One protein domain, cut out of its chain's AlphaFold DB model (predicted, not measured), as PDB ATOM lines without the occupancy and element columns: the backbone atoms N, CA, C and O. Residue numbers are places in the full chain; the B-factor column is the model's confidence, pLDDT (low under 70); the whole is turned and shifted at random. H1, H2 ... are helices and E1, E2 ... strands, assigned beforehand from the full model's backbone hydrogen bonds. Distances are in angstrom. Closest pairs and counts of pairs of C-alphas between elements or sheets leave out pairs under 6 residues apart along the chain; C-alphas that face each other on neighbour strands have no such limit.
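What this domain is: This is residues 2 to 132 of the 133 residues of an uncharacterized protein of Methanomicrobiales archaeon (UniProt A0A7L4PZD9). What does the model look like? A six-stranded sheet, E1 to E6, curls like part of a barrel round H1, with H2 packed on E3 and E4. E5 bends into a hairpin with E6 that leads to H3, and residues 120 to 132 stick out as an arm. What is it built of? The printed part has 131 residues with three named helices and six named strands, in the order H1 E1 E2 E3 H2 E4 E5 E6 H3; the class is mixed, and the mixed sheet runs E1 E2 E3 E4 E5 E6. How large is it? It is only just compact, close to loose, with a radius of gyration of the C-alphas of 16.8 A, and spans 57 by 35 by 24 A.

How they stand to each other: Where does the first helix sit? H1, residues 2 to 12, is on the twisted sheet, which curls round it. Its closest C-alphas to E5, residues 100 to 110, are Phe 4 and Ser 106, 7.2 A apart. How do the next strands pair? E1, residues 20 to 23, E2, residues 32 to 40, and E3, residues 43 to 51, make a meander, each strand the antiparallel neighbour of the one before, in two hairpins. Within hydrogen-bond range are N 22 and O 35, 2.9 A, and N 34 and O 49, 2.8 A. What follows? E3, H2, residues 59 to 71, and E4, residues 81 to 88, make a strand-helix-strand unit, two parallel neighbour strands with a helix between, with a right-handed crossover; N 50 and O 83 are 2.9 A apart. H2 on one face of the sheet makes two layers, helix over sheet, at a height over the sheet of 8.9 A; its closest C-alphas to E3 are Leu 65 and Leu 50, 5.9 A. How does it end? E5, parallel to E4 with N 102 and O 84 2.8 A apart, bends by 96 degrees at residue 106 and forms a hairpin with E6, residues 113 to 116, with N 108 and O 115 3.1 A apart. H3, residues 117 to 130, only grazes the sheet, with residues 117 to 119. Every O i to N i+4 pair is within hydrogen-bond range in H1 and H2, and 8 of 10 in H3.

Where its parts are: Where are the anchors? H1 begins at C-alpha 2, (238.294, 240.200, 262.522), and H3 ends at C-alpha 130, (213.610, 260.325, 254.642). Which elements are long? E2 measures 26.4 A, E3 26.1 A, E5 22.5 A, and E4 and H3 20.7 A each.

The domain as a whole: Is it unbroken? The printed part has no cut, and the link E4 to E5, 11 residues, is long. Where is confidence low? Residue 2, residues 26 to 29 and residues 118 to 132 are under 70.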
ATOM      1  N   HIS A   2     238.239 241.658 262.663       67.19
ATOM      2  CA  HIS A   2     238.294 240.200 262.522       67.19
ATOM      3  C   HIS A   2     236.961 239.449 262.720       67.19
ATOM      4  O   HIS A   2     236.684 238.481 262.015       67.19
ATOM      5  N   GLU A   3     236.071 239.938 263.590       77.44
ATOM      6  CA  GLU A   3     234.728 239.359 263.775       77.44
ATOM      7  C   GLU A   3     233.863 239.389 262.502       77.44
ATOM      8  O   GLU A   3     233.065 238.480 262.266       77.44
ATOM      9  N   PHE A   4     234.029 240.402 261.643       80.75
ATOM     10  CA  PHE A   4     233.318 240.460 260.361       80.75
ATOM     11  C   PHE A   4     233.792 239.362 259.422       80.75
ATOM     12  O   PHE A   4     232.972 238.709 258.782       80.75
ATOM     13  N   VAL A   5     235.099 239.106 259.409       82.19
ATOM     14  CA  VAL A   5     235.685 238.060 258.576       82.19
ATOM     15  C   VAL A   5     235.220 236.690 259.037       82.19
ATOM     16  O   VAL A   5     234.776 235.895 258.220       82.19
ATOM     17  N   ARG A   6     235.171 236.434 260.349       85.81
ATOM     18  CA  ARG A   6     234.593 235.187 260.872       85.81
ATOM     19  C   ARG A   6     233.124 235.014 260.464       85.81
ATOM     20  O   ARG A   6     232.715 233.904 260.132       85.81
ATOM     21  N   LYS A   7     232.322 236.086 260.476       88.81
ATOM     22  CA  LYS A   7     230.927 236.043 260.001       88.81
ATOM     23  C   LYS A   7     230.835 235.752 258.504       88.81
ATOM     24  O   LYS A   7     229.956 234.999 258.105       88.81
ATOM     25  N   GLU A   8     231.715 236.324 257.690       88.50
ATOM     26  CA  GLU A   8     231.768 236.053 256.249       88.50
ATOM     27  C   GLU A   8     232.225 234.618 255.962       88.50
ATOM     28  O   GLU A   8     231.558 233.909 255.213       88.50
ATOM     29  N   LEU A   9     233.259 234.130 256.653       91.12
ATOM     30  CA  LEU A   9     233.699 232.738 256.555       91.12
ATOM     31  C   LEU A   9     232.601 231.759 256.971       91.12
ATOM     32  O   LEU A   9     232.420 230.755 256.300       91.12
ATOM     33  N   ARG A  10     231.808 232.058 258.007       93.19
ATOM     34  CA  ARG A  10     230.652 231.224 258.393       93.19
ATOM     35  C   ARG A  10     229.550 231.169 257.334       93.19
ATOM     36  O   ARG A  10     228.784 230.216 257.339       93.19
ATOM     37  N   LYS A  11     229.439 232.174 256.458       91.56
ATOM     38  CA  LYS A  11     228.494 232.137 255.331       91.56
ATOM     39  C   LYS A  11     229.004 231.257 254.190       91.56
ATOM     40  O   LYS A  11     228.203 230.586 253.561       91.56
ATOM     41  N   LEU A  12     230.314 231.273 253.939       91.06
ATOM     42  CA  LEU A  12     230.957 230.471 252.890       91.06
ATOM     43  C   LEU A  12     231.190 229.012 253.311       91.06
ATOM     44  O   LEU A  12     231.110 228.106 252.491       91.06
ATOM     45  N   TYR A  13     231.461 228.800 254.596       94.44
ATOM     46  CA  TYR A  13     231.762 227.512 255.216       94.44
ATOM     47  C   TYR A  13     230.797 227.281 256.387       94.44
ATOM     48  O   TYR A  13     231.189 227.377 257.557       94.44
ATOM     49  N   PRO A  14     229.503 227.063 256.101       95.06
ATOM     50  CA  PRO A  14     228.484 226.976 257.132       95.06
ATOM     51  C   PRO A  14     228.596 225.669 257.923       95.06
ATOM     52  O   PRO A  14     228.788 224.585 257.372       95.06
ATOM     53  N   SER A  15     228.418 225.760 259.242       95.19
ATOM     54  CA  SER A  15     228.507 224.593 260.130       95.19
ATOM     55  C   SER A  15     227.405 223.563 259.883       95.19
ATOM     56  O   SER A  15     227.611 222.387 260.166       95.19
ATOM     57  N   VAL A  16     226.255 223.986 259.343       94.81
ATOM     58  CA  VAL A  16     225.159 223.080 258.953       94.81
ATOM     59  C   VAL A  16     225.573 222.109 257.842       94.81
ATOM     60  O   VAL A  16     225.074 220.992 257.809       94.81
ATOM     61  N   ASP A  17     226.567 222.481 257.028       94.75
ATOM     62  CA  ASP A  17     227.150 221.623 255.987       94.75
ATOM     63  C   ASP A  17     228.391 220.857 256.492       94.75
ATOM     64  O   ASP A  17     229.196 220.349 255.702       94.75
ATOM     65  N   GLY A  18     228.591 220.817 257.814       95.44
ATOM     66  CA  GLY A  18     229.689 220.103 258.467       95.44
ATOM     67  C   GLY A  18     231.036 220.829 258.449       95.44
ATOM     68  O   GLY A  18     232.052 220.221 258.795       95.44
ATOM     69  N   TRP A  19     231.084 222.107 258.058       97.62
ATOM     70  CA  TRP A  19     232.318 222.892 258.102       97.62
ATOM     71  C   TRP A  19     232.727 223.270 259.523       97.62
ATOM     72  O   TRP A  19     231.938 223.765 260.329       97.62
ATOM     73  N   GLN A  20     234.014 223.102 259.797       95.81
ATOM     74  CA  GLN A  20     234.688 223.565 260.998       95.81
ATOM     75  C   GLN A  20     235.622 224.712 260.629       95.81
ATOM     76  O   GLN A  20     236.380 224.618 259.667       95.81
ATOM     77  N   ILE A  21     235.577 225.788 261.414       95.06
ATOM     78  CA  ILE A  21     236.449 226.956 261.269       95.06
ATOM     79  C   ILE A  21     237.210 227.111 262.580       95.06
ATOM     80  O   ILE A  21     236.597 227.369 263.620       95.06
ATOM     81  N   ARG A  22     238.535 226.994 262.537       93.12
ATOM     82  CA  ARG A  22     239.405 227.213 263.699       93.12
ATOM     83  C   ARG A  22     240.460 228.278 263.398       93.12
ATOM     84  O   ARG A  22     240.883 228.382 262.249       93.12
ATOM     85  N   PRO A  23     240.895 229.075 264.388       91.38
ATOM     86  CA  PRO A  23     242.070 229.924 264.226       91.38
ATOM     87  C   PRO A  23     243.305 229.079 263.888       91.38
ATOM     88  O   PRO A  23     243.435 227.951 264.373       91.38
ATOM     89  N   ALA A  24     244.198 229.626 263.070       90.44
ATOM     90  CA  ALA A  24     245.534 229.072 262.896       90.44
ATOM     91  C   ALA A  24     246.389 229.388 264.136       90.44
ATOM     92  O   ALA A  24     246.253 230.449 264.747       90.44
ATOM     93  N   ALA A  25     247.260 228.462 264.518       78.81
ATOM     94  CA  ALA A  25     248.124 228.553 265.688       78.81
ATOM     95  C   ALA A  25     249.265 229.570 265.520       78.81
ATOM     96  O   ALA A  25     249.769 230.086 266.518       78.81
ATOM     97  N   LYS A  26     249.695 229.858 264.282       68.06
ATOM     98  CA  LYS A  26     250.827 230.760 263.996       68.06
ATOM     99  C   LYS A  26     250.538 231.742 262.862       68.06
ATOM    100  O   LYS A  26     251.101 231.629 261.777       68.06
ATOM    101  N   THR A  27     249.729 232.758 263.134       64.56
ATOM    102  CA  THR A  27     249.768 233.998 262.346       64.56
ATOM    103  C   THR A  27     250.357 235.102 263.200       64.56
ATOM    104  O   THR A  27     249.712 235.579 264.129       64.56
ATOM    105  N   GLY A  28     251.625 235.429 262.950       54.91
ATOM    106  CA  GLY A  28     252.262 236.602 263.544       54.91
ATOM    107  C   GLY A  28     251.824 237.874 262.817       54.91
ATOM    108  O   GLY A  28     251.457 237.808 261.649       54.91
ATOM    109  N   GLY A  29     251.894 239.021 263.494       67.62
ATOM    110  CA  GLY A  29     251.682 240.330 262.866       67.62
ATOM    111  C   GLY A  29     250.243 240.852 262.919       67.62
ATOM    112  O   GLY A  29     249.560 240.721 263.936       67.62
ATOM    113  N   LYS A  30     249.826 241.533 261.843       71.19
ATOM    114  CA  LYS A  30     248.503 242.177 261.701       71.19
ATOM    115  C   LYS A  30     247.475 241.238 261.063       71.19
ATOM    116  O   LYS A  30     246.276 241.503 261.117       71.19
ATOM    117  N   GLU A  31     247.952 240.169 260.446       79.75
ATOM    118  CA  GLU A  31     247.179 239.183 259.722       79.75
ATOM    119  C   GLU A  31     246.560 238.154 260.664       79.75
ATOM    120  O   GLU A  31     247.107 237.810 261.715       79.75
ATOM    121  N   GLN A  32     245.411 237.612 260.264       88.25
ATOM    122  CA  GLN A  32     244.757 236.544 261.007       88.25
ATOM    123  C   GLN A  32     244.541 235.320 260.133       88.25
ATOM    124  O   GLN A  32     243.946 235.405 259.059       88.25
ATOM    125  N   GLY A  33     245.002 234.172 260.619       92.75
ATOM    126  CA  GLY A  33     244.852 232.895 259.937       92.75
ATOM    127  C   GLY A  33     243.705 232.067 260.480       92.75
ATOM    128  O   GLY A  33     243.417 232.057 261.680       92.75
ATOM    129  N   PHE A  34     243.087 231.311 259.586       94.19
ATOM    130  CA  PHE A  34     242.094 230.303 259.898       94.19
ATOM    131  C   PHE A  34     242.376 229.031 259.106       94.19
ATOM    132  O   PHE A  34     242.890 229.059 257.987       94.19
ATOM    133  N   VAL A  35     241.974 227.908 259.683       95.75
ATOM    134  CA  VAL A  35     241.851 226.637 258.981       95.75
ATOM    135  C   VAL A  35     240.368 226.322 258.887       95.75
ATOM    136  O   VAL A  35     239.670 226.293 259.908       95.75
ATOM    137  N   VAL A  36     239.893 226.109 257.662       96.56
ATOM    138  CA  VAL A  36     238.534 225.636 257.394       96.56
ATOM    139  C   VAL A  36     238.602 224.220 256.858       96.56
ATOM    140  O   VAL A  36     239.413 223.923 255.982       96.56
ATOM    141  N   SER A  37     237.781 223.324 257.390       97.44
ATOM    142  CA  SER A  37     237.760 221.935 256.939       97.44
ATOM    143  C   SER A  37     236.421 221.273 257.199       97.44
ATOM    144  O   SER A  37     235.743 221.603 258.170       97.44
ATOM    145  N   ARG A  38     236.074 220.288 256.376       97.00
ATOM    146  CA  ARG A  38     234.977 219.357 256.641       97.00
ATOM    147  C   ARG A  38     235.352 217.955 256.199       97.00
ATOM    148  O   ARG A  38     236.220 217.769 255.346       97.00
ATOM    149  N   ARG A  39     234.645 216.970 256.744       95.69
ATOM    150  CA  ARG A  39     234.652 215.599 256.236       95.69
ATOM    151  C   ARG A  39     233.270 215.285 255.683       95.69
ATOM    152  O   ARG A  39     232.290 215.374 256.413       95.69
ATOM    153  N   ILE A  40     233.199 214.919 254.410       94.50
ATOM    154  CA  ILE A  40     231.944 214.627 253.716       94.50
ATOM    155  C   ILE A  40     232.143 213.428 252.791       94.50
ATOM    156  O   ILE A  40     233.136 213.352 252.074       94.50
ATOM    157  N   LEU A  41     231.232 212.450 252.850       91.62
ATOM    158  CA  LEU A  41     231.271 211.231 252.022       91.62
ATOM    159  C   LEU A  41     232.651 210.535 252.003       91.62
ATOM    160  O   LEU A  41     233.168 210.148 250.958       91.62
ATOM    161  N   GLY A  42     233.287 210.426 253.175       90.75
ATOM    162  CA  GLY A  42     234.602 209.793 253.325       90.75
ATOM    163  C   GLY A  42     235.793 210.618 252.821       90.75
ATOM    164  O   GLY A  42     236.927 210.168 252.961       90.75
ATOM    165  N   ARG A  43     235.569 211.826 252.290       93.44
ATOM    166  CA  ARG A  43     236.611 212.742 251.809       93.44
ATOM    167  C   ARG A  43     236.801 213.907 252.774       93.44
ATOM    168  O   ARG A  43     235.840 214.379 253.380       93.44
ATOM    169  N   THR A  44     238.041 214.373 252.903       96.88
ATOM    170  CA  THR A  44     238.351 215.625 253.599       96.88
ATOM    171  C   THR A  44     238.438 216.756 252.583       96.88
ATOM    172  O   THR A  44     239.147 216.650 251.585       96.88
ATOM    173  N   GLU A  45     237.759 217.858 252.873       96.62
ATOM    174  CA  GLU A  45     237.902 219.128 252.168       96.62
ATOM    175  C   GLU A  45     238.419 220.183 253.141       96.62
ATOM    176  O   GLU A  45     238.142 220.124 254.342       96.62
ATOM    177  N   GLY A  46     239.170 221.163 252.642       96.69
ATOM    178  CA  GLY A  46     239.693 222.211 253.501       96.69
ATOM    179  C   GLY A  46     240.602 223.220 252.821       96.69
ATOM    180  O   GLY A  46     241.085 223.026 251.701       96.69
ATOM    181  N   ALA A  47     240.819 224.315 253.538       97.19
ATOM    182  CA  ALA A  47     241.652 225.418 253.115       97.19
ATOM    183  C   ALA A  47     242.345 226.091 254.301       97.19
ATOM    184  O   ALA A  47     241.812 226.180 255.412       97.19
ATOM    185  N   HIS A  48     243.521 226.630 254.016       96.69
ATOM    186  CA  HIS A  48     244.205 227.624 254.824       96.69
ATOM    187  C   HIS A  48     243.757 229.001 254.359       96.69
ATOM    188  O   HIS A  48     243.858 229.315 253.176       96.69
ATOM    189  N   VAL A  49     243.256 229.811 255.283       95.69
ATOM    190  CA  VAL A  49     242.709 231.135 254.997       95.69
ATOM    191  C   VAL A  49     243.529 232.172 255.744       95.69
ATOM    192  O   VAL A  49     243.597 232.114 256.968       95.69
ATOM    193  N   LEU A  50     244.130 233.122 255.035       94.75
ATOM    194  CA  LEU A  50     244.806 234.266 255.642       94.75
ATOM    195  C   LEU A  50     244.032 235.542 255.333       94.75
ATOM    196  O   LEU A  50     243.598 235.766 254.206       94.75
ATOM    197  N   VAL A  51     243.856 236.376 256.347       93.19
ATOM    198  CA  VAL A  51     243.175 237.661 256.244       93.19
ATOM    199  C   VAL A  51     244.219 238.766 256.245       93.19
ATOM    200  O   VAL A  51     244.963 238.883 257.217       93.19
ATOM    201  N   SER A  52     244.239 239.588 255.196       92.62
ATOM    202  CA  SER A  52     245.039 240.817 255.147       92.62
ATOM    203  C   SER A  52     244.137 242.013 254.869       92.62
ATOM    204  O   SER A  52     243.161 241.913 254.128       92.62
ATOM    205  N   PHE A  53     244.461 243.141 255.495       91.56
ATOM    206  CA  PHE A  53     243.812 244.427 255.262       91.56
ATOM    207  C   PHE A  53     244.687 245.376 254.453       91.56
ATOM    208  O   PHE A  53     244.319 246.534 254.322       91.56
ATOM    209  N   ASP A  54     245.820 244.924 253.923       92.00
ATOM    210  CA  ASP A  54     246.708 245.788 253.158       92.00
ATOM    211  C   ASP A  54     246.065 246.218 251.837       92.00
ATOM    212  O   ASP A  54     245.276 245.495 251.233       92.00
ATOM    213  N   ARG A  55     246.410 247.425 251.381       94.56
ATOM    214  CA  ARG A  55     245.967 247.942 250.075       94.56
ATOM    215  C   ARG A  55     246.661 247.250 248.912       94.56
ATOM    216  O   ARG A  55     246.082 247.135 247.840       94.56
ATOM    217  N   ILE A  56     247.897 246.823 249.134       95.19
ATOM    218  CA  ILE A  56     248.720 246.081 248.187       95.19
ATOM    219  C   ILE A  56     249.194 244.844 248.930       95.19
ATOM    220  O   ILE A  56     249.783 244.976 250.004       95.19
ATOM    221  N   VAL A  57     248.936 243.657 248.385       93.69
ATOM    222  CA  VAL A  57     249.337 242.414 249.051       93.69
ATOM    223  C   VAL A  57     250.863 242.318 249.079       93.69
ATOM    224  O   VAL A  57     251.519 242.233 248.037       93.69
ATOM    225  N   ALA A  58     251.443 242.325 250.278       92.06
ATOM    226  CA  ALA A  58     252.882 242.210 250.445       92.06
ATOM    227  C   ALA A  58     253.359 240.765 250.180       92.06
ATOM    228  O   ALA A  58     252.662 239.811 250.541       92.06
ATOM    229  N   PRO A  59     254.579 240.565 249.644       92.25
ATOM    230  CA  PRO A  59     255.182 239.234 249.513       92.25
ATOM    231  C   PRO A  59     255.201 238.442 250.829       92.25
ATOM    232  O   PRO A  59     254.891 237.256 250.848       92.25
ATOM    233  N   ALA A  60     255.440 239.120 251.955       91.25
ATOM    234  CA  ALA A  60     255.427 238.499 253.278       91.25
ATOM    235  C   ALA A  60     254.065 237.874 253.647       91.25
ATOM    236  O   ALA A  60     254.016 236.844 254.321       91.25
ATOM    237  N   THR A  61     252.950 238.448 253.185       92.56
ATOM    238  CA  THR A  61     251.603 237.891 253.385       92.56
ATOM    239  C   THR A  61     251.434 236.579 252.608       92.56
ATOM    240  O   THR A  61     250.891 235.603 253.131       92.56
ATOM    241  N   ILE A  62     251.951 236.521 251.377       93.69
ATOM    242  CA  ILE A  62     251.961 235.316 250.530       93.69
ATOM    243  C   ILE A  62     252.805 234.220 251.193       93.69
ATOM    244  O   ILE A  62     252.347 233.082 251.341       93.69
ATOM    245  N   ASP A  63     254.000 234.575 251.666       93.25
ATOM    246  CA  ASP A  63     254.898 233.658 252.371       93.25
ATOM    247  C   ASP A  63     254.275 233.127 253.662       93.25
ATOM    248  O   ASP A  63     254.377 231.934 253.956       93.25
ATOM    249  N   THR A  64     253.563 233.983 254.398       93.06
ATOM    250  CA  THR A  64     252.837 233.608 255.617       93.06
ATOM    251  C   THR A  64     251.747 232.582 255.317       93.06
ATOM    252  O   THR A  64     251.677 231.547 255.983       93.06
ATOM    253  N   LEU A  65     250.931 232.800 254.280       93.94
ATOM    254  CA  LEU A  65     249.889 231.845 253.885       93.94
ATOM    255  C   LEU A  65     250.493 230.509 253.416       93.94
ATOM    256  O   LEU A  65     249.990 229.433 253.756       93.94
ATOM    257  N   ALA A  66     251.599 230.557 252.672       93.56
ATOM    258  CA  ALA A  66     252.319 229.362 252.248       93.56
ATOM    259  C   ALA A  66     252.932 228.600 253.438       93.56
ATOM    260  O   ALA A  66     252.850 227.371 253.485       93.56
ATOM    261  N   ALA A  67     253.514 229.309 254.407       92.31
ATOM    262  CA  ALA A  67     254.078 228.730 255.621       92.31
ATOM    263  C   ALA A  67     253.001 228.086 256.497       92.31
ATOM    264  O   ALA A  67     253.182 226.945 256.920       92.31
ATOM    265  N   MET A  68     251.861 228.756 256.679       92.25
ATOM    266  CA  MET A  68     250.718 228.237 257.434       92.25
ATOM    267  C   MET A  68     250.224 226.901 256.865       92.25
ATOM    268  O   MET A  68     249.965 225.957 257.610       92.25
ATOM    269  N   SER A  69     250.177 226.790 255.534       92.06
ATOM    270  CA  SER A  69     249.791 225.554 254.849       92.06
ATOM    271  C   SER A  69     250.744 224.383 255.115       92.06
ATOM    272  O   SER A  69     250.302 223.238 255.184       92.06
ATOM    273  N   ARG A  70     252.038 224.665 255.317       91.12
ATOM    274  CA  ARG A  70     253.054 223.657 255.663       91.12
ATOM    275  C   ARG A  70     253.043 223.298 257.148       91.12
ATOM    276  O   ARG A  70     253.225 222.136 257.489       91.12
ATOM    277  N   SER A  71     252.862 224.284 258.026       91.06
ATOM    278  CA  SER A  71     252.969 224.089 259.475       91.06
ATOM    279  C   SER A  71     251.713 223.505 260.115       91.06
ATOM    280  O   SER A  71     251.794 222.952 261.207       91.06
ATOM    281  N   GLU A  72     250.553 223.640 259.470       91.69
ATOM    282  CA  GLU A  72     249.273 223.151 259.989       91.69
ATOM    283  C   GLU A  72     248.532 222.294 258.957       91.69
ATOM    284  O   GLU A  72     247.473 222.697 258.472       91.69
ATOM    285  N   PRO A  73     249.056 221.113 258.592       92.25
ATOM    286  CA  PRO A  73     248.406 220.253 257.611       92.25
ATOM    287  C   PRO A  73     246.980 219.883 258.041       92.25
ATOM    288  O   PRO A  73     246.689 219.697 259.226       92.25
ATOM    289  N   ILE A  74     246.080 219.755 257.065       95.19
ATOM    290  CA  ILE A  74     244.707 219.295 257.294       95.19
ATOM    291  C   ILE A  74     244.697 217.762 257.158       95.19
ATOM    292  O   ILE A  74     245.003 217.257 256.075       95.19
ATOM    293  N   PRO A  75     244.364 216.992 258.214       92.38
ATOM    294  CA  PRO A  75     244.424 215.531 258.163       92.38
ATOM    295  C   PRO A  75     243.569 214.930 257.040       92.38
ATOM    296  O   PRO A  75     242.375 215.209 256.922       92.38
ATOM    297  N   GLY A  76     244.177 214.068 256.223       92.38
ATOM    298  CA  GLY A  76     243.506 213.439 255.081       92.38
ATOM    299  C   GLY A  76     243.368 214.338 253.845       92.38
ATOM    300  O   GLY A  76     242.633 213.977 252.930       92.38
ATOM    301  N   LEU A  77     244.061 215.482 253.800       94.62
ATOM    302  CA  LEU A  77     244.072 216.388 252.652       94.62
ATOM    303  C   LEU A  77     245.510 216.796 252.294       94.62
ATOM    304  O   LEU A  77     246.126 217.602 252.984       94.62
ATOM    305  N   ALA A  78     246.033 216.245 251.195       90.44
ATOM    306  CA  ALA A  78     247.425 216.451 250.782       90.44
ATOM    307  C   ALA A  78     247.716 217.886 250.309       90.44
ATOM    308  O   ALA A  78     248.769 218.435 250.613       90.44
ATOM    309  N   ASN A  79     246.774 218.498 249.585       89.56
ATOM    310  CA  ASN A  79     246.939 219.819 248.978       89.56
ATOM    311  C   ASN A  79     245.752 220.724 249.336       89.56
ATOM    312  O   ASN A  79     244.871 220.939 248.500       89.56
ATOM    313  N   PRO A  80     245.680 221.228 250.580       94.19
ATOM    314  CA  PRO A  80     244.636 222.164 250.964       94.19
ATOM    315  C   PRO A  80     244.741 223.455 250.149       94.19
ATOM    316  O   PRO A  80     245.838 223.919 249.805       94.19
ATOM    317  N   LYS A  81     243.582 224.050 249.856       96.12
ATOM    318  CA  LYS A  81     243.529 225.353 249.188       96.12
ATOM    319  C   LYS A  81     244.207 226.415 250.052       96.12
ATOM    320  O   LYS A  81     244.170 226.346 251.278       96.12
ATOM    321  N   LYS A  82     244.785 227.422 249.404       96.75
ATOM    322  CA  LYS A  82     245.346 228.612 250.052       96.75
ATOM    323  C   LYS A  82     244.503 229.797 249.628       96.75
ATOM    324  O   LYS A  82     244.425 230.083 248.437       96.75
ATOM    325  N   ILE A  83     243.855 230.427 250.592       96.88
ATOM    326  CA  ILE A  83     242.870 231.469 250.351       96.88
ATOM    327  C   ILE A  83     243.324 232.747 251.040       96.88
ATOM    328  O   ILE A  83     243.585 232.745 252.243       96.88
ATOM    329  N   LEU A  84     243.384 233.840 250.289       95.75
ATOM    330  CA  LEU A  84     243.613 235.171 250.827       95.75
ATOM    331  C   LEU A  84     242.289 235.937 250.863       95.75
ATOM    332  O   LEU A  84     241.631 236.100 249.838       95.75
ATOM    333  N   VAL A  85     241.897 236.408 252.042       95.00
ATOM    334  CA  VAL A  85     240.718 237.258 252.222       95.00
ATOM    335  C   VAL A  85     241.185 238.699 252.364       95.00
ATOM    336  O   VAL A  85     241.931 239.011 253.293       95.00
ATOM    337  N   VAL A  86     240.733 239.569 251.461       94.94
ATOM    338  CA  VAL A  86     241.184 240.969 251.363       94.94
ATOM    339  C   VAL A  86     240.012 241.928 251.163       94.94
ATOM    340  O   VAL A  86     238.985 241.511 250.629       94.94
ATOM    341  N   PRO A  87     240.121 243.211 251.540       95.12
ATOM    342  CA  PRO A  87     239.153 244.232 251.152       95.12
ATOM    343  C   PRO A  87     238.932 244.288 249.631       95.12
ATOM    344  O   PRO A  87     239.818 243.947 248.845       95.12
ATOM    345  N   GLN A  88     237.766 244.766 249.197       94.44
ATOM    346  CA  GLN A  88     237.546 245.094 247.781       94.44
ATOM    347  C   GLN A  88     238.552 246.146 247.300       94.44
ATOM    348  O   GLN A  88     239.038 246.949 248.096       94.44
ATOM    349  N   ASN A  89     238.852 246.146 246.000       95.69
ATOM    350  CA  ASN A  89     239.821 247.053 245.369       95.69
ATOM    351  C   ASN A  89     241.252 246.961 245.940       95.69
ATOM    352  O   ASN A  89     242.041 247.890 245.790       95.69
ATOM    353  N   THR A  90     241.595 245.851 246.597       96.50
ATOM    354  CA  THR A  90     242.984 245.543 246.958       96.50
ATOM    355  C   THR A  90     243.789 245.253 245.689       96.50
ATOM    356  O   THR A  90     243.298 244.573 244.788       96.50
ATOM    357  N   ASP A  91     245.025 245.737 245.621       95.94
ATOM    358  CA  ASP A  91     245.968 245.407 244.553       95.94
ATOM    359  C   ASP A  91     246.518 243.985 244.748       95.94
ATOM    360  O   ASP A  91     247.154 243.665 245.759       95.94
ATOM    361  N   LEU A  92     246.240 243.137 243.755       95.25
ATOM    362  CA  LEU A  92     246.560 241.710 243.725       95.25
ATOM    363  C   LEU A  92     247.679 241.368 242.735       95.25
ATOM    364  O   LEU A  92     247.896 240.191 242.455       95.25
ATOM    365  N   SER A  93     248.378 242.363 242.182       94.50
ATOM    366  CA  SER A  93     249.419 242.162 241.160       94.50
ATOM    367  C   SER A  93     250.540 241.210 241.599       94.50
ATOM    368  O   SER A  93     251.118 240.513 240.767       94.50
ATOM    369  N   SER A  94     250.813 241.136 242.903       92.19
ATOM    370  CA  SER A  94     251.802 240.245 243.517       92.19
ATOM    371  C   SER A  94     251.276 238.837 243.830       92.19
ATOM    372  O   SER A  94     252.073 237.956 244.155       92.19
ATOM    373  N   VAL A  95     249.960 238.598 243.763       94.81
ATOM    374  CA  VAL A  95     249.345 237.352 244.239       94.81
ATOM    375  C   VAL A  95     249.495 236.235 243.196       94.81
ATOM    376  O   VAL A  95     249.007 236.368 242.071       94.81
ATOM    377  N   PRO A  96     250.118 235.090 243.540       94.50
ATOM    378  CA  PRO A  96     250.254 233.970 242.616       94.50
ATOM    379  C   PRO A  96     248.901 233.345 242.263       94.50
ATOM    380  O   PRO A  96     248.062 233.134 243.135       94.50
ATOM    381  N   ARG A  97     248.734 232.898 241.009       91.44
ATOM    382  CA  ARG A  97     247.503 232.225 240.529       91.44
ATOM    383  C   ARG A  97     247.122 230.956 241.300       91.44
ATOM    384  O   ARG A  97     245.979 230.525 241.241       91.44
ATOM    385  N   ALA A  98     248.081 230.335 241.985       90.50
ATOM    386  CA  ALA A  98     247.845 229.156 242.814       90.50
ATOM    387  C   ALA A  98     247.121 229.476 244.139       90.50
ATOM    388  O   ALA A  98     246.754 228.552 244.867       90.50
ATOM    389  N   MET A  99     246.952 230.758 244.476       94.94
ATOM    390  CA  MET A  99     246.186 231.218 245.629       94.94
ATOM    391  C   MET A  99     244.826 231.734 245.174       94.94
ATOM    392  O   MET A  99     244.711 232.485 244.209       94.94
ATOM    393  N   GLU A 100     243.790 231.326 245.891       96.25
ATOM    394  CA  GLU A 100     242.440 231.829 245.683       96.25
ATOM    395  C   GLU A 100     242.281 233.138 246.467       96.25
ATOM    396  O   GLU A 100     242.735 233.239 247.608       96.25
ATOM    397  N   VAL A 101     241.652 234.148 245.871       96.25
ATOM    398  CA  VAL A 101     241.392 235.431 246.538       96.25
ATOM    399  C   VAL A 101     239.894 235.587 246.753       96.25
ATOM    400  O   VAL A 101     239.112 235.468 245.814       96.25
ATOM    401  N   LEU A 102     239.504 235.884 247.991       94.69
ATOM    402  CA  LEU A 102     238.125 236.163 248.368       94.69
ATOM    403  C   LEU A 102     237.985 237.627 248.804       94.69
ATOM    404  O   LEU A 102     238.480 238.000 249.873       94.69
ATOM    405  N   PRO A 103     237.298 238.472 248.017       93.50
ATOM    406  CA  PRO A 103     237.054 239.851 248.404       93.50
ATOM    407  C   PRO A 103     236.026 239.928 249.540       93.50
ATOM    408  O   PRO A 103     234.940 239.340 249.479       93.50
ATOM    409  N   MET A 104     236.352 240.705 250.571       91.50
ATOM    410  CA  MET A 104     235.462 240.980 251.691       91.50
ATOM    411  C   MET A 104     234.215 241.716 251.216       91.50
ATOM    412  O   MET A 104     234.259 242.619 250.384       91.50
ATOM    413  N   GLN A 105     233.081 241.389 251.821       88.88
ATOM    414  CA  GLN A 105     231.826 242.097 251.558       88.88
ATOM    415  C   GLN A 105     231.647 243.314 252.469       88.88
ATOM    416  O   GLN A 105     230.762 244.138 252.254       88.88
ATOM    417  N   SER A 106     232.435 243.407 253.541       87.62
ATOM    418  CA  SER A 106     232.312 244.480 254.527       87.62
ATOM    419  C   SER A 106     233.320 245.610 254.321       87.62
ATOM    420  O   SER A 106     233.029 246.722 254.738       87.62
ATOM    421  N   PHE A 107     234.464 245.383 253.680       91.25
ATOM    422  CA  PHE A 107     235.522 246.391 253.557       91.25
ATOM    423  C   PHE A 107     235.995 246.530 252.118       91.25
ATOM    424  O   PHE A 107     236.011 245.551 251.375       91.25
ATOM    425  N   GLY A 108     236.411 247.738 251.755       94.25
ATOM    426  CA  GLY A 108     237.033 248.037 250.473       94.25
ATOM    427  C   GLY A 108     238.007 249.196 250.597       94.25
ATOM    428  O   GLY A 108     237.947 249.953 251.565       94.25
ATOM    429  N   TRP A 109     238.903 249.316 249.630       95.25
ATOM    430  CA  TRP A 109     239.762 250.477 249.466       95.25
ATOM    431  C   TRP A 109     239.118 251.480 248.507       95.25
ATOM    432  O   TRP A 109     238.657 251.113 247.423       95.25
ATOM    433  N   GLU A 110     239.098 252.744 248.917       93.06
ATOM    434  CA  GLU A 110     238.806 253.898 248.066       93.06
ATOM    435  C   GLU A 110     240.037 254.798 248.093       93.06
ATOM    436  O   GLU A 110     240.446 255.272 249.151       93.06
ATOM    437  N   ASP A 111     240.688 254.947 246.940       88.88
ATOM    438  CA  ASP A 111     242.003 255.571 246.798       88.88
ATOM    439  C   ASP A 111     243.055 254.997 247.764       88.88
ATOM    440  O   ASP A 111     243.690 253.975 247.490       88.88
ATOM    441  N   LYS A 112     243.264 255.667 248.899       91.88
ATOM    442  CA  LYS A 112     244.237 255.307 249.939       91.88
ATOM    443  C   LYS A 112     243.583 255.082 251.302       91.88
ATOM    444  O   LYS A 112     244.304 254.956 252.289       91.88
ATOM    445  N   GLU A 113     242.256 255.013 251.363       93.75
ATOM    446  CA  GLU A 113     241.495 254.854 252.599       93.75
ATOM    447  C   GLU A 113     240.706 253.546 252.624       93.75
ATOM    448  O   GLU A 113     240.058 253.152 251.652       93.75
ATOM    449  N   LEU A 114     240.762 252.858 253.765       92.62
ATOM    450  CA  LEU A 114     239.979 251.653 254.000       92.62
ATOM    451  C   LEU A 114     238.583 252.058 254.478       92.62
ATOM    452  O   LEU A 114     238.422 252.592 255.578       92.62
ATOM    453  N   VAL A 115     237.564 251.748 253.684       91.94
ATOM    454  CA  VAL A 115     236.174 252.119 253.952       91.94
ATOM    455  C   VAL A 115     235.323 250.916 254.357       91.94
ATOM    456  O   VAL A 115     235.518 249.783 253.911       91.94
ATOM    457  N   TRP A 116     234.326 251.166 255.211       89.25
ATOM    458  CA  TRP A 116     233.317 250.173 255.587       89.25
ATOM    459  C   TRP A 116     232.116 250.241 254.630       89.25
ATOM    460  O   TRP A 116     231.258 251.118 254.749       89.25
ATOM    461  N   LEU A 117     232.012 249.268 253.721       82.88
ATOM    462  CA  LEU A 117     231.009 249.240 252.647       82.88
ATOM    463  C   LEU A 117     229.573 249.058 253.169       82.88
ATOM    464  O   LEU A 117     228.655 249.771 252.765       82.88
ATOM    465  N   LYS A 118     229.361 248.156 254.136       68.88
ATOM    466  CA  LYS A 118     228.012 247.875 254.672       68.88
ATOM    467  C   LYS A 118     227.388 249.030 255.458       68.88
ATOM    468  O   LYS A 118     226.166 249.086 255.554       68.88
ATOM    469  N   ARG A 119     228.181 249.972 255.983       55.19
ATOM    470  CA  ARG A 119     227.632 251.174 256.634       55.19
ATOM    471  C   ARG A 119     227.029 252.143 255.605       55.19
ATOM    472  O   ARG A 119     226.045 252.807 255.919       55.19
ATOM    473  N   ARG A 120     227.551 252.180 254.370       52.19
ATOM    474  CA  ARG A 120     227.024 253.048 253.303       52.19
ATOM    475  C   ARG A 120     225.668 252.580 252.773       52.19
ATOM    476  O   ARG A 120     224.799 253.421 252.587       52.19
ATOM    477  N   ALA A 121     225.443 251.271 252.628       48.69
ATOM    478  CA  ALA A 121     224.137 250.736 252.216       48.69
ATOM    479  C   ALA A 121     223.017 251.100 253.215       48.69
ATOM    480  O   ALA A 121     221.986 251.633 252.819       48.69
ATOM    481  N   GLN A 122     223.267 250.939 254.520       48.25
ATOM    482  CA  GLN A 122     222.287 251.286 255.561       48.25
ATOM    483  C   GLN A 122     222.053 252.801 255.711       48.25
ATOM    484  O   GLN A 122     220.968 253.226 256.106       48.25
ATOM    485  N   MET A 123     223.060 253.636 255.421       45.66
ATOM    486  CA  MET A 123     222.902 255.098 255.404       45.66
ATOM    487  C   MET A 123     222.187 255.590 254.139       45.66
ATOM    488  O   MET A 123     221.372 256.506 254.229       45.66
ATOM    489  N   SER A 124     222.436 254.957 252.989       48.06
ATOM    490  CA  SER A 124     221.746 255.241 251.727       48.06
ATOM    491  C   SER A 124     220.253 254.929 251.825       48.06
ATOM    492  O   SER A 124     219.444 255.779 251.470       48.06
ATOM    493  N   GLU A 125     219.876 253.769 252.377       46.97
ATOM    494  CA  GLU A 125     218.468 253.383 252.567       46.97
ATOM    495  C   GLU A 125     217.707 254.366 253.471       46.97
ATOM    496  O   GLU A 125     216.584 254.767 253.151       46.97
ATOM    497  N   LYS A 126     218.334 254.831 254.564       47.84
ATOM    498  CA  LYS A 126     217.743 255.855 255.444       47.84
ATOM    499  C   LYS A 126     217.587 257.214 254.757       47.84
ATOM    500  O   LYS A 126     216.599 257.897 255.007       47.84
ATOM    501  N   ALA A 127     218.523 257.606 253.894       49.62
ATOM    502  CA  ALA A 127     218.450 258.873 253.167       49.62
ATOM    503  C   ALA A 127     217.357 258.872 252.083       49.62
ATOM    504  O   ALA A 127     216.709 259.895 251.870       49.62
ATOM    505  N   THR A 128     217.112 257.736 251.425       50.94
ATOM    506  CA  THR A 128     215.991 257.576 250.481       50.94
ATOM    507  C   THR A 128     214.635 257.497 251.181       50.94
ATOM    508  O   THR A 128     213.676 258.101 250.700       50.94
ATOM    509  N   ALA A 129     214.547 256.835 252.340       51.34
ATOM    510  CA  ALA A 129     213.309 256.784 253.122       51.34
ATOM    511  C   ALA A 129     212.905 258.169 253.665       51.34
ATOM    512  O   ALA A 129     211.737 258.531 253.601       51.34
ATOM    513  N   ALA A 130     213.869 258.981 254.114       50.97
ATOM    514  CA  ALA A 130     213.610 260.325 254.642       50.97
ATOM    515  C   ALA A 130     213.263 261.382 253.574       50.97
ATOM    516  O   ALA A 130     212.731 262.430 253.917       50.97
ATOM    517  N   LYS A 131     213.564 261.138 252.290       47.03
ATOM    518  CA  LYS A 131     213.188 262.028 251.171       47.03
ATOM    519  C   LYS A 131     211.835 261.689 250.537       47.03
ATOM    520  O   LYS A 131     211.409 262.391 249.628       47.03
ATOM    521  N   SER A 132     211.197 260.610 250.989       48.34
ATOM    522  CA  SER A 132     209.935 260.095 250.442       48.34
ATOM    523  C   SER A 132     208.774 260.209 251.443       48.34
ATOM    524  O   SER A 132     207.765 259.529 251.278       48.34
TER     525      SER A 132